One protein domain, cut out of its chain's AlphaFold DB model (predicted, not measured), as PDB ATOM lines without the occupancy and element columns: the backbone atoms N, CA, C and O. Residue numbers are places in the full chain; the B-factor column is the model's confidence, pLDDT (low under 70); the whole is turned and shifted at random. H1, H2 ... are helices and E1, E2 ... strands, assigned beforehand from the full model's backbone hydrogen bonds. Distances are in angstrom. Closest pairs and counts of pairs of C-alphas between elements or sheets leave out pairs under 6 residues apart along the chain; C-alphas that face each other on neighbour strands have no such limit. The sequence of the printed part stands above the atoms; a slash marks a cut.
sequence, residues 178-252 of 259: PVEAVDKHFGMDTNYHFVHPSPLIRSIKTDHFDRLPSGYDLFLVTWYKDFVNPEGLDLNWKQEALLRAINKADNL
ATOM      1  N   PRO A 178     -19.104  -0.334 -32.104       89.88
ATOM      2  CA  PRO A 178     -18.621  -1.573 -32.683       89.88
ATOM      3  C   PRO A 178     -19.758  -2.317 -33.384       89.88
ATOM      4  O   PRO A 178     -20.933  -2.201 -33.026       89.88
ATOM      5  N   VAL A 179     -19.398  -3.096 -34.400       87.56
ATOM      6  CA  VAL A 179     -20.342  -3.843 -35.231       87.56
ATOM      7  C   VAL A 179     -19.886  -5.292 -35.311       87.56
ATOM      8  O   VAL A 179     -18.722  -5.557 -35.602       87.56
ATOM      9  N   GLU A 180     -20.822  -6.217 -35.134       86.25
ATOM     10  CA  GLU A 180     -20.585  -7.655 -35.230       86.25
ATOM     11  C   GLU A 180     -21.514  -8.315 -36.250       86.25
ATOM     12  O   GLU A 180     -22.670  -7.920 -36.427       86.25
ATOM     13  N   ALA A 181     -21.003  -9.345 -36.925       81.25
ATOM     14  CA  ALA A 181     -21.777 -10.145 -37.865       81.25
ATOM     15  C   ALA A 181     -22.680 -11.140 -37.114       81.25
ATOM     16  O   ALA A 181     -22.195 -11.942 -36.319       81.25
ATOM     17  N   VAL A 182     -23.981 -11.118 -37.405       70.56
ATOM     18  CA  VAL A 182     -24.967 -12.086 -36.905       70.56
ATOM     19  C   VAL A 182     -25.152 -13.168 -37.963       70.56
ATOM     20  O   VAL A 182     -26.000 -13.040 -38.836       70.56
ATOM     21  N   ASP A 183     -24.324 -14.208 -37.882       64.81
ATOM     22  CA  ASP A 183     -24.403 -15.487 -38.603       64.81
ATOM     23  C   ASP A 183     -24.585 -15.502 -40.140       64.81
ATOM     24  O   ASP A 183     -25.516 -14.966 -40.737       64.81
ATOM     25  N   LYS A 184     -23.727 -16.291 -40.798       54.59
ATOM     26  CA  LYS A 184     -23.745 -16.558 -42.246       54.59
ATOM     27  C   LYS A 184     -24.727 -17.685 -42.580       54.59
ATOM     28  O   LYS A 184     -24.308 -18.810 -42.849       54.59
ATOM     29  N   HIS A 185     -26.029 -17.422 -42.591       47.75
ATOM     30  CA  HIS A 185     -26.968 -18.413 -43.127       47.75
ATOM     31  C   HIS A 185     -26.847 -18.463 -44.662       47.75
ATOM     32  O   HIS A 185     -27.265 -17.552 -45.364       47.75
ATOM     33  N   PHE A 186     -26.233 -19.535 -45.180       50.41
ATOM     34  CA  PHE A 186     -26.221 -19.910 -46.604       50.41
ATOM     35  C   PHE A 186     -25.778 -18.822 -47.607       50.41
ATOM     36  O   PHE A 186     -26.358 -18.658 -48.675       50.41
ATOM     37  N   GLY A 187     -24.673 -18.134 -47.309       51.50
ATOM     38  CA  GLY A 187     -23.776 -17.596 -48.340       51.50
ATOM     39  C   GLY A 187     -24.276 -16.445 -49.222       51.50
ATOM     40  O   GLY A 187     -23.569 -16.135 -50.178       51.50
ATOM     41  N   MET A 188     -25.414 -15.802 -48.930       55.09
ATOM     42  CA  MET A 188     -25.879 -14.653 -49.729       55.09
ATOM     43  C   MET A 188     -26.013 -13.324 -48.977       55.09
ATOM     44  O   MET A 188     -25.830 -12.307 -49.626       55.09
ATOM     45  N   ASP A 189     -26.187 -13.297 -47.650       58.88
ATOM     46  CA  ASP A 189     -26.164 -12.044 -46.877       58.88
ATOM     47  C   ASP A 189     -25.554 -12.248 -45.484       58.88
ATOM     48  O   ASP A 189     -25.886 -13.193 -44.767       58.88
ATOM     49  N   THR A 190     -24.619 -11.371 -45.104       65.62
ATOM     50  CA  THR A 190     -24.111 -11.283 -43.727       65.62
ATOM     51  C   THR A 190     -24.843 -10.140 -43.047       65.62
ATOM     52  O   THR A 190     -24.616  -8.984 -43.394       65.62
ATOM     53  N   ASN A 191     -25.710 -10.457 -42.089       72.69
ATOM     54  CA  ASN A 191     -26.360  -9.433 -41.280       72.69
ATOM     55  C   ASN A 191     -25.369  -8.880 -40.258       72.69
ATOM     56  O   ASN A 191     -24.554  -9.622 -39.707       72.69
ATOM     57  N   TYR A 192     -25.452  -7.584 -39.986       79.56
ATOM     58  CA  TYR A 192     -24.629  -6.917 -38.985       79.56
ATOM     59  C   TYR A 192     -25.518  -6.346 -37.886       79.56
ATOM     60  O   TYR A 192     -26.654  -5.956 -38.126       79.56
ATOM     61  N   HIS A 193     -24.996  -6.258 -36.672       84.50
ATOM     62  CA  HIS A 193     -25.650  -5.540 -35.586       84.50
ATOM     63  C   HIS A 193     -24.635  -4.683 -34.841       84.50
ATOM     64  O   HIS A 193     -23.436  -4.965 -34.867       84.50
ATOM     65  N   PHE A 194     -25.111  -3.619 -34.199       88.38
ATOM     66  CA  PHE A 194     -24.285  -2.871 -33.260       88.38
ATOM     67  C   PHE A 194     -24.063  -3.697 -31.993       88.38
ATOM     68  O   PHE A 194     -24.998  -4.319 -31.489       88.38
ATOM     69  N   VAL A 195     -22.847  -3.668 -31.456       90.25
ATOM     70  CA  VAL A 195     -22.536  -4.253 -30.149       90.25
ATOM     71  C   VAL A 195     -22.934  -3.239 -29.088       90.25
ATOM     72  O   VAL A 195     -22.239  -2.248 -28.863       90.25
ATOM     73  N   HIS A 196     -24.105  -3.443 -28.488       91.81
ATOM     74  CA  HIS A 196     -24.667  -2.504 -27.524       91.81
ATOM     75  C   HIS A 196     -25.629  -3.203 -26.540       91.81
ATOM     76  O   HIS A 196     -26.362  -4.104 -26.962       91.81
ATOM     77  N   PRO A 197     -25.691  -2.796 -25.252       91.94
ATOM     78  CA  PRO A 197     -26.609  -3.389 -24.268       91.94
ATOM     79  C   PRO A 197     -28.093  -3.197 -24.594       91.94
ATOM     80  O   PRO A 197     -28.906  -4.071 -24.309       91.94
ATOM     81  N   SER A 198     -28.446  -2.074 -25.221       92.75
ATOM     82  CA  SER A 198     -29.834  -1.787 -25.596       92.75
ATOM     83  C   SER A 198     -30.290  -2.603 -26.819       92.75
ATOM     84  O   SER A 198     -29.675  -2.485 -27.888       92.75
ATOM     85  N   PRO A 199     -31.395  -3.363 -26.714       90.19
ATOM     86  CA  PRO A 199     -32.012  -4.070 -27.836       90.19
ATOM     87  C   PRO A 199     -32.436  -3.148 -28.981       90.19
ATOM     88  O   PRO A 199     -32.261  -3.498 -30.149       90.19
ATOM     89  N   LEU A 200     -32.913  -1.939 -28.656       91.62
ATOM     90  CA  LEU A 200     -33.277  -0.933 -29.651       91.62
ATOM     91  C   LEU A 200     -32.079  -0.619 -30.551       91.62
ATOM     92  O   LEU A 200     -32.193  -0.666 -31.772       91.62
ATOM     93  N   ILE A 201     -30.911  -0.389 -29.951       92.19
ATOM     94  CA  ILE A 201     -29.676  -0.097 -30.683       92.19
ATOM     95  C   ILE A 201     -29.246  -1.289 -31.541       92.19
ATOM     96  O   ILE A 201     -28.910  -1.109 -32.710       92.19
ATOM     97  N   ARG A 202     -29.319  -2.517 -31.013       88.50
ATOM     98  CA  ARG A 202     -28.968  -3.727 -31.780       88.50
ATOM     99  C   ARG A 202     -29.869  -3.931 -33.000       88.50
ATOM    100  O   ARG A 202     -29.375  -4.381 -34.033       88.50
ATOM    101  N   SER A 203     -31.150  -3.570 -32.894       86.50
ATOM    102  CA  SER A 203     -32.159  -3.781 -33.943       86.50
ATOM    103  C   SER A 203     -31.961  -2.928 -35.201       86.50
ATOM    104  O   SER A 203     -32.411  -3.310 -36.278       86.50
ATOM    105  N   ILE A 204     -31.260  -1.796 -35.091       85.75
ATOM    106  CA  ILE A 204     -31.182  -0.804 -36.171       85.75
ATOM    107  C   ILE A 204     -30.465  -1.327 -37.417       85.75
ATOM    108  O   ILE A 204     -30.874  -1.028 -38.532       85.75
ATOM    109  N   LYS A 205     -29.391  -2.100 -37.245       75.44
ATOM    110  CA  LYS A 205     -28.560  -2.568 -38.368       75.44
ATOM    111  C   LYS A 205     -28.973  -3.953 -38.889       75.44
ATOM    112  O   LYS A 205     -28.394  -4.450 -39.848       75.44
ATOM    113  N   THR A 206     -29.955  -4.586 -38.240       60.72
ATOM    114  CA  THR A 206     -30.342  -5.978 -38.511       60.72
ATOM    115  C   THR A 206     -31.283  -6.134 -39.704       60.72
ATOM    116  O   THR A 206     -31.442  -7.252 -40.190       60.72
ATOM    117  N   ASP A 207     -31.925  -5.054 -40.151       52.78
ATOM    118  CA  ASP A 207     -32.776  -5.049 -41.339       52.78
ATOM    119  C   ASP A 207     -31.972  -4.499 -42.525       52.78
ATOM    120  O   ASP A 207     -31.120  -3.634 -42.338       52.78
ATOM    121  N   HIS A 208     -32.207  -4.997 -43.738       49.53
ATOM    122  CA  HIS A 208     -31.386  -4.785 -44.949       49.53
ATOM    123  C   HIS A 208     -31.337  -3.328 -45.472       49.53
ATOM    124  O   HIS A 208     -30.987  -3.069 -46.626       49.53
ATOM    125  N   PHE A 209     -31.714  -2.362 -44.642       50.50
ATOM    126  CA  PHE A 209     -31.673  -0.942 -44.916       50.50
ATOM    127  C   PHE A 209     -30.469  -0.354 -44.182       50.50
ATOM    128  O   PHE A 209     -30.472  -0.237 -42.964       50.50
ATOM    129  N   ASP A 210     -29.448   0.073 -44.927       60.53
ATOM    130  CA  ASP A 210     -28.261   0.778 -44.408       60.53
ATOM    131  C   ASP A 210     -28.581   2.176 -43.815       60.53
ATOM    132  O   ASP A 210     -27.763   3.096 -43.875       60.53
ATOM    133  N   ARG A 211     -29.791   2.398 -43.290       70.88
ATOM    134  CA  ARG A 211     -30.259   3.681 -42.762       70.88
ATOM    135  C   ARG A 211     -30.813   3.516 -41.360       70.88
ATOM    136  O   ARG A 211     -31.465   2.521 -41.057       70.88
ATOM    137  N   LEU A 212     -30.571   4.523 -40.522       83.62
ATOM    138  CA  LEU A 212     -31.224   4.596 -39.224       83.62
ATOM    139  C   LEU A 212     -32.742   4.713 -39.430       83.62
ATOM    140  O   LEU A 212     -33.178   5.383 -40.370       83.62
ATOM    141  N   PRO A 213     -33.565   4.096 -38.567       88.38
ATOM    142  CA  PRO A 213     -34.979   4.423 -38.529       88.38
ATOM    143  C   PRO A 213     -35.153   5.906 -38.188       88.38
ATOM    144  O   PRO A 213     -34.407   6.454 -37.371       88.38
ATOM    145  N   SER A 214     -36.149   6.544 -38.803       91.81
ATOM    146  CA  SER A 214     -36.472   7.936 -38.490       91.81
ATOM    147  C   SER A 214     -36.891   8.073 -37.027       91.81
ATOM    148  O   SER A 214     -37.444   7.143 -36.427       91.81
ATOM    149  N   GLY A 215     -36.670   9.253 -36.453       95.06
ATOM    150  CA  GLY A 215     -37.148   9.568 -35.114       95.06
ATOM    151  C   GLY A 215     -38.670   9.426 -35.016       95.06
ATOM    152  O   GLY A 215     -39.190   8.918 -34.028       95.06
ATOM    153  N   TYR A 216     -39.402   9.784 -36.070       94.94
ATOM    154  CA  TYR A 216     -40.849   9.627 -36.133       94.94
ATOM    155  C   TYR A 216     -41.269   8.154 -36.014       94.94
ATOM    156  O   TYR A 216     -42.122   7.827 -35.185       94.94
ATOM    157  N   ASP A 217     -40.641   7.256 -36.781       93.00
ATOM    158  CA  ASP A 217     -40.943   5.823 -36.723       93.00
ATOM    159  C   ASP A 217     -40.615   5.254 -35.339       93.00
ATOM    160  O   ASP A 217     -41.421   4.526 -34.760       93.00
ATOM    161  N   LEU A 218     -39.468   5.646 -34.774       94.81
ATOM    162  CA  LEU A 218     -39.058   5.269 -33.424       94.81
ATOM    163  C   LEU A 218     -40.086   5.706 -32.382       94.81
ATOM    164  O   LEU A 218     -40.501   4.892 -31.561       94.81
ATOM    165  N   PHE A 219     -40.535   6.959 -32.417       96.25
ATOM    166  CA  PHE A 219     -41.530   7.474 -31.476       96.25
ATOM    167  C   PHE A 219     -42.840   6.682 -31.534       96.25
ATOM    168  O   PHE A 219     -43.405   6.323 -30.495       96.25
ATOM    169  N   LEU A 220     -43.300   6.367 -32.748       93.88
ATOM    170  CA  LEU A 220     -44.514   5.587 -32.951       93.88
ATOM    171  C   LEU A 220     -44.404   4.185 -32.353       93.88
ATOM    172  O   LEU A 220     -45.276   3.777 -31.583       93.88
ATOM    173  N   VAL A 221     -43.329   3.460 -32.680       92.62
ATOM    174  CA  VAL A 221     -43.199   2.045 -32.304       92.62
ATOM    175  C   VAL A 221     -42.693   1.829 -30.883       92.62
ATOM    176  O   VAL A 221     -42.911   0.753 -30.341       92.62
ATOM    177  N   THR A 222     -42.009   2.800 -30.274       93.19
ATOM    178  CA  THR A 222     -41.440   2.640 -28.922       93.19
ATOM    179  C   THR A 222     -42.311   3.223 -27.820       93.19
ATOM    180  O   THR A 222     -42.168   2.797 -26.678       93.19
ATOM    181  N   TRP A 223     -43.200   4.170 -28.135       93.88
ATOM    182  CA  TRP A 223     -43.985   4.858 -27.110       93.88
ATOM    183  C   TRP A 223     -45.442   5.082 -27.508       93.88
ATOM    184  O   TRP A 223     -46.350   4.649 -26.801       93.88
ATOM    185  N   TYR A 224     -45.707   5.728 -28.649       91.88
ATOM    186  CA  TYR A 224     -47.071   6.175 -28.954       91.88
ATOM    187  C   TYR A 224     -48.057   5.014 -29.135       91.88
ATOM    188  O   TYR A 224     -49.206   5.137 -28.709       91.88
ATOM    189  N   LYS A 225     -47.613   3.871 -29.681       89.75
ATOM    190  CA  LYS A 225     -48.443   2.665 -29.854       89.75
ATOM    191  C   LYS A 225     -49.170   2.210 -28.583       89.75
ATOM    192  O   LYS A 225     -50.249   1.641 -28.690       89.75
ATOM    193  N   ASP A 226     -48.623   2.492 -27.399       89.12
ATOM    194  CA  ASP A 226     -49.203   2.049 -26.127       89.12
ATOM    195  C   ASP A 226     -50.366   2.952 -25.662       89.12
ATOM    196  O   ASP A 226     -51.115   2.599 -24.752       89.12
ATOM    197  N   PHE A 227     -50.562   4.105 -26.309       84.19
ATOM    198  CA  PHE A 227     -51.603   5.087 -25.977       84.19
ATOM    199  C   PHE A 227     -52.758   5.144 -26.983       84.19
ATOM    200  O   PHE A 227     -53.738   5.878 -26.757       84.19
ATOM    201  N   VAL A 228     -52.650   4.393 -28.079       78.19
ATOM    202  CA  VAL A 228     -53.647   4.323 -29.150       78.19
ATOM    203  C   VAL A 228     -54.254   2.927 -29.182       78.19
ATOM    204  O   VAL A 228     -53.576   1.930 -28.960       78.19
ATOM    205  N   ASN A 229     -55.556   2.848 -29.458       64.88
ATOM    206  CA  ASN A 229     -56.189   1.560 -29.719       64.88
ATOM    207  C   ASN A 229     -55.617   0.964 -31.024       64.88
ATOM    208  O   ASN A 229     -55.296   1.742 -31.924       64.88
ATOM    209  N   PRO A 230     -55.557  -0.372 -31.188       57.97
ATOM    210  CA  PRO A 230     -55.022  -1.011 -32.398       57.97
ATOM    211  C   PRO A 230     -55.676  -0.532 -33.704       57.97
ATOM    212  O   PRO A 230     -55.029  -0.485 -34.739       57.97
ATOM    213  N   GLU A 231     -56.947  -0.125 -33.654       54.84
ATOM    214  CA  GLU A 231     -57.689   0.416 -34.804       54.84
ATOM    215  C   GLU A 231     -57.331   1.877 -35.149       54.84
ATOM    216  O   GLU A 231     -57.705   2.374 -36.206       54.84
ATOM    217  N   GLY A 232     -56.652   2.594 -34.247       57.66
ATOM    218  CA  GLY A 232     -56.340   4.021 -34.379       57.66
ATOM    219  C   GLY A 232     -54.911   4.331 -34.826       57.66
ATOM    220  O   GLY A 232     -54.609   5.498 -35.071       57.66
ATOM    221  N   LEU A 233     -54.038   3.322 -34.917       70.62
ATOM    222  CA  LEU A 233     -52.656   3.470 -35.369       70.62
ATOM    223  C   LEU A 233     -52.349   2.443 -36.464       70.62
ATOM    224  O   LEU A 233     -52.030   1.293 -36.175       70.62
ATOM    225  N   ASP A 234     -52.436   2.879 -37.719       75.06
ATOM    226  CA  ASP A 234     -52.058   2.072 -38.880       75.06
ATOM    227  C   ASP A 234     -50.552   2.234 -39.139       75.06
ATOM    228  O   ASP A 234     -50.100   3.237 -39.709       75.06
ATOM    229  N   LEU A 235     -49.765   1.288 -38.614       84.81
ATOM    230  CA  LEU A 235     -48.322   1.261 -38.827       84.81
ATOM    231  C   LEU A 235     -48.030   0.864 -40.271       84.81
ATOM    232  O   LEU A 235     -48.513  -0.149 -40.769       84.81
ATOM    233  N   ASN A 236     -47.178   1.631 -40.943       87.50
ATOM    234  CA  ASN A 236     -46.719   1.240 -42.268       87.50
ATOM    235  C   ASN A 236     -45.733   0.056 -42.181       87.50
ATOM    236  O   ASN A 236     -45.187  -0.270 -41.125       87.50
ATOM    237  N   TRP A 237     -45.437  -0.559 -43.327       85.44
ATOM    238  CA  TRP A 237     -44.565  -1.738 -43.391       85.44
ATOM    239  C   TRP A 237     -43.164  -1.524 -42.781       85.44
ATOM    240  O   TRP A 237     -42.589  -2.478 -42.255       85.44
ATOM    241  N   LYS A 238     -42.610  -0.297 -42.825       87.00
ATOM    242  CA  LYS A 238     -41.305   0.025 -42.214       87.00
ATOM    243  C   LYS A 238     -41.401   0.028 -40.695       87.00
ATOM    244  O   LYS A 238     -40.542  -0.529 -40.021       87.00
ATOM    245  N   GLN A 239     -42.460   0.627 -40.164       89.56
ATOM    246  CA  GLN A 239     -42.723   0.695 -38.728       89.56
ATOM    247  C   GLN A 239     -42.985  -0.699 -38.152       89.56
ATOM    248  O   GLN A 239     -42.447  -1.051 -37.104       89.56
ATOM    249  N   GLU A 240     -43.732  -1.540 -38.867       89.38
ATOM    250  CA  GLU A 240     -43.901  -2.943 -38.484       89.38
ATOM    251  C   GLU A 240     -42.584  -3.726 -38.507       89.38
ATOM    252  O   GLU A 240     -42.324  -4.529 -37.607       89.38
ATOM    253  N   ALA A 241     -41.752  -3.525 -39.535       87.25
ATOM    254  CA  ALA A 241     -40.451  -4.178 -39.639       87.25
ATOM    255  C   ALA A 241     -39.531  -3.774 -38.477       87.25
ATOM    256  O   ALA A 241     -38.968  -4.651 -37.821       87.25
ATOM    257  N   LEU A 242     -39.488  -2.480 -38.145       89.44
ATOM    258  CA  LEU A 242     -38.757  -1.957 -36.993       89.44
ATOM    259  C   LEU A 242     -39.254  -2.569 -35.676       89.44
ATOM    260  O   LEU A 242     -38.450  -3.059 -34.886       89.44
ATOM    261  N   LEU A 243     -40.571  -2.618 -35.453       89.81
ATOM    262  CA  LEU A 243     -41.147  -3.231 -34.252       89.81
ATOM    263  C   LEU A 243     -40.773  -4.719 -34.135       89.81
ATOM    264  O   LEU A 243     -40.411  -5.191 -33.056       89.81
ATOM    265  N   ARG A 244     -40.810  -5.467 -35.248       88.69
ATOM    266  CA  ARG A 244     -40.354  -6.867 -35.288       88.69
ATOM    267  C   ARG A 244     -38.860  -6.993 -34.981       88.69
ATOM    268  O   ARG A 244     -38.479  -7.910 -34.254       88.69
ATOM    269  N   ALA A 245     -38.029  -6.098 -35.514       86.94
ATOM    270  CA  ALA A 245     -36.588  -6.095 -35.279       86.94
ATOM    271  C   ALA A 245     -36.251  -5.831 -33.802       86.94
ATOM    272  O   ALA A 245     -35.428  -6.553 -33.238       86.94
ATOM    273  N   ILE A 246     -36.932  -4.875 -33.160       88.69
ATOM    274  CA  ILE A 246     -36.790  -4.580 -31.723       88.69
ATOM    275  C   ILE A 246     -37.140  -5.820 -30.889       88.69
ATOM    276  O   ILE A 246     -36.300  -6.314 -30.141       88.69
ATOM    277  N   ASN A 247     -38.323  -6.404 -31.111       88.75
ATOM    278  CA  ASN A 247     -38.767  -7.600 -30.384       88.75
ATOM    279  C   ASN A 247     -37.827  -8.802 -30.591       88.75
ATOM    280  O   ASN A 247     -37.660  -9.646 -29.711       88.75
ATOM    281  N   LYS A 248     -37.206  -8.924 -31.771       85.19
ATOM    282  CA  LYS A 248     -36.203  -9.964 -32.032       85.19
ATOM    283  C   LYS A 248     -34.908  -9.694 -31.262       85.19
ATOM    284  O   LYS A 248     -34.333 -10.632 -30.716       85.19
ATOM    285  N   ALA A 249     -34.458  -8.442 -31.211       83.94
ATOM    286  CA  ALA A 249     -33.239  -8.041 -30.516       83.94
ATOM    287  C   ALA A 249     -33.336  -8.183 -28.987       83.94
ATOM    288  O   ALA A 249     -32.310  -8.440 -28.348       83.94
ATOM    289  N   ASP A 250     -34.542  -8.083 -28.420       80.56
ATOM    290  CA  ASP A 250     -34.819  -8.374 -27.004       80.56
ATOM    291  C   ASP A 250     -34.506  -9.830 -26.635       80.56
ATOM    292  O   ASP A 250     -34.138 -10.130 -25.503       80.56
ATOM    293  N   ASN A 251     -34.612 -10.744 -27.603       76.38
ATOM    294  CA  ASN A 251     -34.362 -12.170 -27.407       76.38
ATOM    295  C   ASN A 251     -32.899 -12.579 -27.672       76.38
ATOM    296  O   ASN A 251     -32.564 -13.758 -27.548       76.38
ATOM    297  N   LEU A 252     -32.025 -11.641 -28.059       68.38
ATOM    298  CA  LEU A 252     -30.595 -11.900 -28.260       68.38
ATOM    299  C   LEU A 252     -29.820 -11.719 -26.942       68.38
ATOM    300  O   LEU A 252     -30.109 -10.779 -26.198       68.38
TER     301      LEU A 252
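AT A GLANCE: This is residues 178 to 252 of the 259 residues of an uncharacterized protein of Pseudomonas multiresinivorans (UniProt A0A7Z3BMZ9). The model is elongated, with the two-stranded hairpin of E1 and E2 at one end, the longest helix H4 in the middle, and the short helix H3 with the loop after it toward the other end. H1 and H2 both pack on H4, H1 coming closest near its last residues and H2 near its first ones. The printed part has 75 residues with two named strands and four named helices, in the order E1, E2, H1, H2, H3, H4; the sheet, E1 - E2, is antiparallel and the class is mixed, helices and strands. The whole is only just compact, close to loose, with a radius of gyration of the C-alphas of 13.5 A and spans of 41 by 25 by 21 A.

IN THESE COORDINATES: E1 is residues 179 to 182, 9.6 A from first to last C-alpha, and begins with C-alpha 179 at (-20.342, -3.843, -35.231). E2 is residues 191 to 194, 10.6 A. H1, residues 199 to 203, measures 6.1 A. H2 is residues 215 to 222, 10.2 A, with C-alpha 215 at (-37.148, 9.568, -35.114). H3, residues 224 to 227, is 5.5 A long. H4 is residues 237 to 250, 20.2 A, and ends with C-alpha 250 at (-34.819, -8.374, -27.004).

HOW THE PARTS SIT: E1 and E2 form a hairpin, antiparallel with 141 degrees between their directions. N 180 and O 193 are 2.9 A apart and N 182 and O 191 are 2.8 A apart, both within hydrogen-bond range. The closest C-alphas of E2 and H1 are those of Phe 194 and Arg 202, 5.0 A apart. H1 and H4 touch, their closest C-alphas being those of Pro 199 and Ala 249, 4.9 A apart. H2 touches residues 238 to 243 of H4 alone, at a steep tilt of 57 degrees and running the same way; the closest C-alphas are those of Asp 217 and Gln 239, 5.8 A apart. H2 and H3 meet only through their link. E1 and E2 are both apart from H4, and H3 and H4 are apart too. Each O i to N i+4 pair in H1, H2 and H4 is within hydrogen-bond range, while H3 is too short for such a pair.

THE WHOLE: The two C-alphas farthest apart are those of Gly 187 and Phe 227, 42.3 A. The printed part has no cut, and its first and last C-alphas, of Pro 178 and Leu 252, are 16.4 A apart. The link from H1 to H2, with 11 residues, is long; those from E2 to H1 and from H2 to H3 are tight. The mean pLDDT of the printed part is 79.7, and it is under 70 at residues 183 to 190, 206 to 210, 229 to 232 and 252.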